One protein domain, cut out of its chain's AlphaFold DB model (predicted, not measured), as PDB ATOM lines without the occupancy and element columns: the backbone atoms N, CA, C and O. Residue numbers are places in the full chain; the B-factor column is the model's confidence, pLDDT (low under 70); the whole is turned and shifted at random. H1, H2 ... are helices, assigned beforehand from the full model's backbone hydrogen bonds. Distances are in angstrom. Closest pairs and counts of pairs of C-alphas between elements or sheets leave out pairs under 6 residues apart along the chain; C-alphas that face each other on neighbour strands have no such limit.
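This is residues 391 to 449 of the 599 residues of an uncharacterized protein of Candidatus Chisholmbacteria bacterium RIFCSPHIGHO2_01_FULL_48_12 (UniProt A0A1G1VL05). Three short helices make a small triangle, with H3 packed on both H1 and H2, which do not meet each other. A long loop, residues 429 to 442, swings from H2 past H1 and back to H3, and the loop of residues 391 to 399 before H1 makes one end of the longest axis. The printed part has 59 residues with three named helices, in the order H1, H2, H3, and no named strand. The class is all helix, though under half of the residues, 28 of 59, are in named elements. The whole is compact and rounded, with a radius of gyration of the C-alphas of 10.5 A and spans of 29 by 26 by 17 A.

The longest helix, H2, holds residues 417 to 428 and is 15.8 A from first to last C-alpha, beginning with C-alpha 417 at (7.096, -37.391, -12.832). H3, residues 443 to 449, measures 9.7 A and ends with C-alpha 449 at (11.509, -44.068, -4.197). H1, residues 400 to 408, measures 12.0 A and begins with C-alpha 400 at (17.493, -49.679, -13.301).

H2 and H3 touch and form a helical hairpin; their closest C-alphas, those of Ala 424 and Ala 444, are 5.2 A apart. They run opposite ways at a steep tilt of 42 degrees. H3 also touches H1, where the closest C-alphas, those of Trp 400 and Tyr 443, are 5.5 A apart. These two run opposite ways at a steep tilt of 44 degrees. H1 and H2 are apart. In H1, H2 and H3 every O i to N i+4 pair is within hydrogen-bond range.

The two C-alphas farthest apart, those of Arg 396 and Arg 431, are 30.2 A apart. The printed part has no cut. The link from H1 to H2 is short, with 8 residues, and that from H2 to H3 is long, with 14. The mean pLDDT of the printed part is 84.3, and residues 393 to 399 and 436 to 437 are under 70.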
ATOM      1  N   TYR A 391      15.378 -38.784 -12.719       84.62
ATOM      2  CA  TYR A 391      16.818 -38.910 -12.552       84.62
ATOM      3  C   TYR A 391      17.148 -40.175 -11.761       84.62
ATOM      4  O   TYR A 391      16.761 -40.310 -10.596       84.62
ATOM      5  N   ASP A 392      17.874 -41.106 -12.381       77.12
ATOM      6  CA  ASP A 392      18.430 -42.271 -11.694       77.12
ATOM      7  C   ASP A 392      19.854 -41.941 -11.216       77.12
ATOM      8  O   ASP A 392      20.858 -42.143 -11.905       77.12
ATOM      9  N   GLY A 393      19.934 -41.338 -10.027       62.72
ATOM     10  CA  GLY A 393      21.164 -40.752  -9.489       62.72
ATOM     11  C   GLY A 393      22.222 -41.729  -8.986       62.72
ATOM     12  O   GLY A 393      23.231 -41.300  -8.424       62.72
ATOM     13  N   HIS A 394      22.031 -43.032  -9.164       57.50
ATOM     14  CA  HIS A 394      23.032 -44.014  -8.777       57.50
ATOM     15  C   HIS A 394      24.146 -44.121  -9.829       57.50
ATOM     16  O   HIS A 394      24.191 -45.063 -10.616       57.50
ATOM     17  N   GLU A 395      25.123 -43.207  -9.761       47.47
ATOM     18  CA  GLU A 395      26.326 -43.182 -10.624       47.47
ATOM     19  C   GLU A 395      27.094 -44.522 -10.656       47.47
ATOM     20  O   GLU A 395      27.795 -44.822 -11.618       47.47
ATOM     21  N   ARG A 396      26.945 -45.376  -9.629       42.69
ATOM     22  CA  ARG A 396      27.610 -46.692  -9.532       42.69
ATOM     23  C   ARG A 396      26.725 -47.891  -9.898       42.69
ATOM     24  O   ARG A 396      27.213 -49.021  -9.886       42.69
ATOM     25  N   ARG A 397      25.436 -47.678 -10.183       45.16
ATOM     26  CA  ARG A 397      24.464 -48.727 -10.537       45.16
ATOM     27  C   ARG A 397      23.566 -48.257 -11.685       45.16
ATOM     28  O   ARG A 397      22.351 -48.259 -11.539       45.16
ATOM     29  N   MET A 398      24.171 -47.893 -12.818       52.06
ATOM     30  CA  MET A 398      23.476 -47.690 -14.100       52.06
ATOM     31  C   MET A 398      22.821 -48.999 -14.577       52.06
ATOM     32  O   MET A 398      23.303 -49.650 -15.494       52.06
ATOM     33  N   TYR A 399      21.773 -49.458 -13.899       67.44
ATOM     34  CA  TYR A 399      21.066 -50.673 -14.285       67.44
ATOM     35  C   TYR A 399      19.558 -50.489 -14.280       67.44
ATOM     36  O   TYR A 399      18.914 -51.137 -15.089       67.44
ATOM     37  N   TRP A 400      18.954 -49.651 -13.433       83.50
ATOM     38  CA  TRP A 400      17.493 -49.679 -13.301       83.50
ATOM     39  C   TRP A 400      16.788 -49.046 -14.494       83.50
ATOM     40  O   TRP A 400      16.067 -49.753 -15.200       83.50
ATOM     41  N   ALA A 401      17.033 -47.757 -14.752       86.12
ATOM     42  CA  ALA A 401      16.437 -47.074 -15.897       86.12
ATOM     43  C   ALA A 401      16.839 -47.750 -17.219       86.12
ATOM     44  O   ALA A 401      15.969 -48.103 -18.005       86.12
ATOM     45  N   GLU A 402      18.127 -48.054 -17.411       84.44
ATOM     46  CA  GLU A 402      18.624 -48.713 -18.627       84.44
ATOM     47  C   GLU A 402      18.014 -50.114 -18.845       84.44
ATOM     48  O   GLU A 402      17.630 -50.456 -19.967       84.44
ATOM     49  N   SER A 403      17.870 -50.931 -17.791       85.38
ATOM     50  CA  SER A 403      17.248 -52.262 -17.922       85.38
ATOM     51  C   SER A 403      15.780 -52.152 -18.308       85.38
ATOM     52  O   SER A 403      15.308 -52.908 -19.156       85.38
ATOM     53  N   LEU A 404      15.053 -51.211 -17.704       88.50
ATOM     54  CA  LEU A 404      13.653 -50.980 -18.035       88.50
ATOM     55  C   LEU A 404      13.505 -50.393 -19.450       88.50
ATOM     56  O   LEU A 404      12.641 -50.845 -20.199       88.50
ATOM     57  N   ASP A 405      14.369 -49.462 -19.856       89.56
ATOM     58  CA  ASP A 405      14.398 -48.884 -21.205       89.56
ATOM     59  C   ASP A 405      14.594 -49.969 -22.271       89.56
ATOM     60  O   ASP A 405      13.825 -50.041 -23.236       89.56
ATOM     61  N   LYS A 406      15.558 -50.876 -22.054       87.75
ATOM     62  CA  LYS A 406      15.859 -51.997 -22.957       87.75
ATOM     63  C   LYS A 406      14.674 -52.943 -23.140       87.75
ATOM     64  O   LYS A 406      14.425 -53.397 -24.256       87.75
ATOM     65  N   VAL A 407      13.964 -53.261 -22.060       89.44
ATOM     66  CA  VAL A 407      12.912 -54.288 -22.073       89.44
ATOM     67  C   VAL A 407      11.541 -53.726 -22.445       89.44
ATOM     68  O   VAL A 407      10.741 -54.428 -23.060       89.44
ATOM     69  N   TYR A 408      11.265 -52.461 -22.126       89.88
ATOM     70  CA  TYR A 408       9.978 -51.817 -22.401       89.88
ATOM     71  C   TYR A 408      10.007 -50.833 -23.579       89.88
ATOM     72  O   TYR A 408       8.978 -50.202 -23.855       89.88
ATOM     73  N   GLY A 409      11.154 -50.697 -24.255       88.06
ATOM     74  CA  GLY A 409      11.329 -49.843 -25.433       88.06
ATOM     75  C   GLY A 409      11.010 -48.383 -25.135       88.06
ATOM     76  O   GLY A 409      10.256 -47.746 -25.869       88.06
ATOM     77  N   THR A 410      11.501 -47.887 -24.004       88.44
ATOM     78  CA  THR A 410      11.163 -46.567 -23.472       88.44
ATOM     79  C   THR A 410      12.425 -45.759 -23.164       88.44
ATOM     80  O   THR A 410      13.528 -46.263 -23.344       88.44
ATOM     81  N   GLN A 411      12.258 -44.495 -22.773       89.38
ATOM     82  CA  GLN A 411      13.341 -43.640 -22.286       89.38
ATOM     83  C   GLN A 411      12.896 -42.973 -20.980       89.38
ATOM     84  O   GLN A 411      12.289 -41.899 -20.987       89.38
ATOM     85  N   ILE A 412      13.137 -43.647 -19.857       91.88
ATOM     86  CA  ILE A 412      12.639 -43.262 -18.530       91.88
ATOM     87  C   ILE A 412      13.149 -41.889 -18.105       91.88
ATOM     88  O   ILE A 412      12.352 -41.056 -17.680       91.88
ATOM     89  N   GLU A 413      14.442 -41.611 -18.271       90.88
ATOM     90  CA  GLU A 413      15.022 -40.313 -17.889       90.88
ATOM     91  C   GLU A 413      14.546 -39.154 -18.792       90.88
ATOM     92  O   GLU A 413      14.847 -37.993 -18.534       90.88
ATOM     93  N   GLY A 414      13.768 -39.434 -19.845       92.19
ATOM     94  CA  GLY A 414      13.085 -38.422 -20.659       92.19
ATOM     95  C   GLY A 414      11.666 -38.084 -20.177       92.19
ATOM     96  O   GLY A 414      11.056 -37.140 -20.688       92.19
ATOM     97  N   MET A 415      11.129 -38.843 -19.217       95.44
ATOM     98  CA  MET A 415       9.769 -38.688 -18.699       95.44
ATOM     99  C   MET A 415       9.692 -37.627 -17.606       95.44
ATOM    100  O   MET A 415      10.597 -37.482 -16.791       95.44
ATOM    101  N   THR A 416       8.561 -36.938 -17.534       95.00
ATOM    102  CA  THR A 416       8.132 -36.211 -16.334       95.00
ATOM    103  C   THR A 416       7.745 -37.174 -15.211       95.00
ATOM    104  O   THR A 416       7.485 -38.360 -15.430       95.00
ATOM    105  N   ARG A 417       7.606 -36.641 -13.992       93.75
ATOM    106  CA  ARG A 417       7.096 -37.391 -12.832       93.75
ATOM    107  C   ARG A 417       5.727 -38.037 -13.105       93.75
ATOM    108  O   ARG A 417       5.499 -39.188 -12.765       93.75
ATOM    109  N   GLN A 418       4.822 -37.330 -13.776       94.69
ATOM    110  CA  GLN A 418       3.492 -37.867 -14.077       94.69
ATOM    111  C   GLN A 418       3.538 -39.003 -15.112       94.69
ATOM    112  O   GLN A 418       2.854 -40.014 -14.960       94.69
ATOM    113  N   GLU A 419       4.343 -38.842 -16.164       96.12
ATOM    114  CA  GLU A 419       4.522 -39.874 -17.191       96.12
ATOM    115  C   GLU A 419       5.149 -41.140 -16.597       96.12
ATOM    116  O   GLU A 419       4.698 -42.251 -16.887       96.12
ATOM    117  N   PHE A 420       6.132 -40.978 -15.708       96.44
ATOM    118  CA  PHE A 420       6.764 -42.107 -15.041       96.44
ATOM    119  C   PHE A 420       5.851 -42.792 -14.024       96.44
ATOM    120  O   PHE A 420       5.880 -44.015 -13.929       96.44
ATOM    121  N   GLU A 421       5.000 -42.058 -13.301       96.56
ATOM    122  CA  GLU A 421       3.984 -42.672 -12.434       96.56
ATOM    123  C   GLU A 421       3.069 -43.611 -13.231       96.56
ATOM    124  O   GLU A 421       2.832 -44.753 -12.829       96.56
ATOM    125  N   ALA A 422       2.578 -43.149 -14.387       96.81
ATOM    126  CA  ALA A 422       1.738 -43.957 -15.263       96.81
ATOM    127  C   ALA A 422       2.492 -45.199 -15.763       96.81
ATOM    128  O   ALA A 422       1.967 -46.310 -15.689       96.81
ATOM    129  N   PHE A 423       3.745 -45.029 -16.190       96.81
ATOM    130  CA  PHE A 423       4.615 -46.134 -16.588       96.81
ATOM    131  C   PHE A 423       4.822 -47.153 -15.456       96.81
ATOM    132  O   PHE A 423       4.606 -48.350 -15.653       96.81
ATOM    133  N   ALA A 424       5.185 -46.696 -14.256       96.50
ATOM    134  CA  ALA A 424       5.422 -47.547 -13.093       96.50
ATOM    135  C   ALA A 424       4.159 -48.313 -12.679       96.50
ATOM    136  O   ALA A 424       4.240 -49.483 -12.310       96.50
ATOM    137  N   ARG A 425       2.981 -47.694 -12.806       96.94
ATOM    138  CA  ARG A 425       1.684 -48.344 -12.580       96.94
ATOM    139  C   ARG A 425       1.418 -49.450 -13.597       96.94
ATOM    140  O   ARG A 425       1.022 -50.550 -13.214       96.94
ATOM    141  N   GLU A 426       1.662 -49.209 -14.883       95.56
ATOM    142  CA  GLU A 426       1.486 -50.229 -15.925       95.56
ATOM    143  C   GLU A 426       2.455 -51.410 -15.769       95.56
ATOM    144  O   GLU A 426       2.051 -52.564 -15.932       95.56
ATOM    145  N   VAL A 427       3.716 -51.130 -15.431       93.75
ATOM    146  CA  VAL A 427       4.751 -52.144 -15.180       93.75
ATOM    147  C   VAL A 427       4.443 -52.933 -13.904       93.75
ATOM    148  O   VAL A 427       4.403 -54.165 -13.926       93.75
ATOM    149  N   GLY A 428       4.144 -52.232 -12.808       91.69
ATOM    150  CA  GLY A 428       3.806 -52.817 -11.512       91.69
ATOM    151  C   GLY A 428       2.624 -53.774 -11.612       91.69
ATOM    152  O   GLY A 428       2.747 -54.945 -11.265       91.69
ATOM    153  N   THR A 429       1.526 -53.328 -12.227       92.81
ATOM    154  CA  THR A 429       0.315 -54.142 -12.455       92.81
ATOM    155  C   THR A 429       0.472 -55.220 -13.531       92.81
ATOM    156  O   THR A 429      -0.428 -56.041 -13.709       92.81
ATOM    157  N   GLY A 430       1.573 -55.216 -14.291       88.56
ATOM    158  CA  GLY A 430       1.808 -56.145 -15.399       88.56
ATOM    159  C   GLY A 430       0.880 -55.917 -16.591       88.56
ATOM    160  O   GLY A 430       0.570 -56.860 -17.318       88.56
ATOM    161  N   ARG A 431       0.339 -54.703 -16.752       90.81
ATOM    162  CA  ARG A 431      -0.421 -54.297 -17.948       90.81
ATOM    163  C   ARG A 431       0.504 -54.012 -19.129       90.81
ATOM    164  O   ARG A 431       0.080 -54.158 -20.270       90.81
ATOM    165  N   ARG A 432       1.753 -53.631 -18.853       89.56
ATOM    166  CA  ARG A 432       2.797 -53.490 -19.866       89.56
ATOM    167  C   ARG A 432       3.650 -54.751 -19.910       89.56
ATOM    168  O   ARG A 432       4.244 -55.136 -18.906       89.56
ATOM    169  N   GLU A 433       3.689 -55.390 -21.071       83.81
ATOM    170  CA  GLU A 433       4.482 -56.598 -21.289       83.81
ATOM    171  C   GLU A 433       5.947 -56.258 -21.583       83.81
ATOM    172  O   GLU A 433       6.261 -55.234 -22.193       83.81
ATOM    173  N   GLN A 434       6.839 -57.142 -21.141       83.19
ATOM    174  CA  GLN A 434       8.262 -57.078 -21.451       83.19
ATOM    175  C   GLN A 434       8.505 -57.555 -22.884       83.19
ATOM    176  O   GLN A 434       8.035 -58.623 -23.278       83.19
ATOM    177  N   THR A 435       9.270 -56.792 -23.662       75.06
ATOM    178  CA  THR A 435       9.681 -57.174 -25.015       75.06
ATOM    179  C   THR A 435      11.167 -57.529 -25.011       75.06
ATOM    180  O   THR A 435      12.017 -56.647 -25.051       75.06
ATOM    181  N   GLY A 436      11.505 -58.820 -24.953       65.88
ATOM    182  CA  GLY A 436      12.896 -59.291 -25.043       65.88
ATOM    183  C   GLY A 436      13.398 -60.023 -23.797       65.88
ATOM    184  O   GLY A 436      12.700 -60.884 -23.268       65.88
ATOM    185  N   GLU A 437      14.640 -59.743 -23.384       65.94
ATOM    186  CA  GLU A 437      15.244 -60.326 -22.176       65.94
ATOM    187  C   GLU A 437      14.469 -59.900 -20.921       65.94
ATOM    188  O   GLU A 437      13.998 -58.770 -20.841       65.94
ATOM    189  N   HIS A 438      14.340 -60.790 -19.937       72.19
ATOM    190  CA  HIS A 438      13.642 -60.463 -18.696       72.19
ATOM    191  C   HIS A 438      14.419 -59.432 -17.867       72.19
ATOM    192  O   HIS A 438      15.613 -59.611 -17.622       72.19
ATOM    193  N   CYS A 439      13.732 -58.392 -17.386       80.75
ATOM    194  CA  CYS A 439      14.248 -57.488 -16.354       80.75
ATOM    195  C   CYS A 439      13.400 -57.557 -15.082       80.75
ATOM    196  O   CYS A 439      12.211 -57.889 -15.115       80.75
ATOM    197  N   ASP A 440      14.003 -57.175 -13.961       85.00
ATOM    198  CA  ASP A 440      13.284 -56.967 -12.711       85.00
ATOM    199  C   ASP A 440      12.377 -55.729 -12.834       85.00
ATOM    200  O   ASP A 440      12.834 -54.591 -12.933       85.00
ATOM    201  N   ALA A 441      11.064 -55.961 -12.876       87.56
ATOM    202  CA  ALA A 441      10.066 -54.905 -13.013       87.56
ATOM    203  C   ALA A 441       9.924 -54.045 -11.741       87.56
ATOM    204  O   ALA A 441       9.421 -52.922 -11.823       87.56
ATOM    205  N   SER A 442      10.405 -54.521 -10.586       88.44
ATOM    206  CA  SER A 442      10.368 -53.768  -9.327       88.44
ATOM    207  C   SER A 442      11.295 -52.548  -9.329       88.44
ATOM    208  O   SER A 442      11.106 -51.624  -8.537       88.44
ATOM    209  N   TYR A 443      12.227 -52.472 -10.287       90.06
ATOM    210  CA  TYR A 443      13.067 -51.296 -10.526       90.06
ATOM    211  C   TYR A 443      12.252 -50.017 -10.738       90.06
ATOM    212  O   TYR A 443      12.708 -48.937 -10.367       90.06
ATOM    213  N   ALA A 444      11.019 -50.119 -11.248       92.44
ATOM    214  CA  ALA A 444      10.129 -48.967 -11.351       92.44
ATOM    215  C   ALA A 444       9.828 -48.346  -9.971       92.44
ATOM    216  O   ALA A 444       9.860 -47.125  -9.827       92.44
ATOM    217  N   PHE A 445       9.611 -49.169  -8.939       91.38
ATOM    218  CA  PHE A 445       9.341 -48.704  -7.573       91.38
ATOM    219  C   PHE A 445      10.587 -48.123  -6.903       91.38
ATOM    220  O   PHE A 445      10.483 -47.119  -6.197       91.38
ATOM    221  N   LEU A 446      11.767 -48.690  -7.178       86.94
ATOM    222  CA  LEU A 446      13.042 -48.130  -6.718       86.94
ATOM    223  C   LEU A 446      13.282 -46.736  -7.285       86.94
ATOM    224  O   LEU A 446      13.598 -45.816  -6.535       86.94
ATOM    225  N   ILE A 447      13.073 -46.553  -8.590       88.62
ATOM    226  CA  ILE A 447      13.228 -45.244  -9.228       88.62
ATOM    227  C   ILE A 447      12.220 -44.243  -8.646       88.62
ATOM    228  O   ILE A 447      12.605 -43.108  -8.363       88.62
ATOM    229  N   MET A 448      10.962 -44.645  -8.402       91.06
ATOM    230  CA  MET A 448       9.989 -43.781  -7.717       91.06
ATOM    231  C   MET A 448      10.472 -43.386  -6.313       91.06
ATOM    232  O   MET A 448      10.422 -42.212  -5.947       91.06
ATOM    233  N   HIS A 449      10.979 -44.340  -5.532       85.94
ATOM    234  CA  HIS A 449      11.509 -44.068  -4.197       85.94
ATOM    235  C   HIS A 449      12.694 -43.087  -4.248       85.94
ATOM    236  O   HIS A 449      12.669 -42.058  -3.574       85.94
TER     237      HIS A 449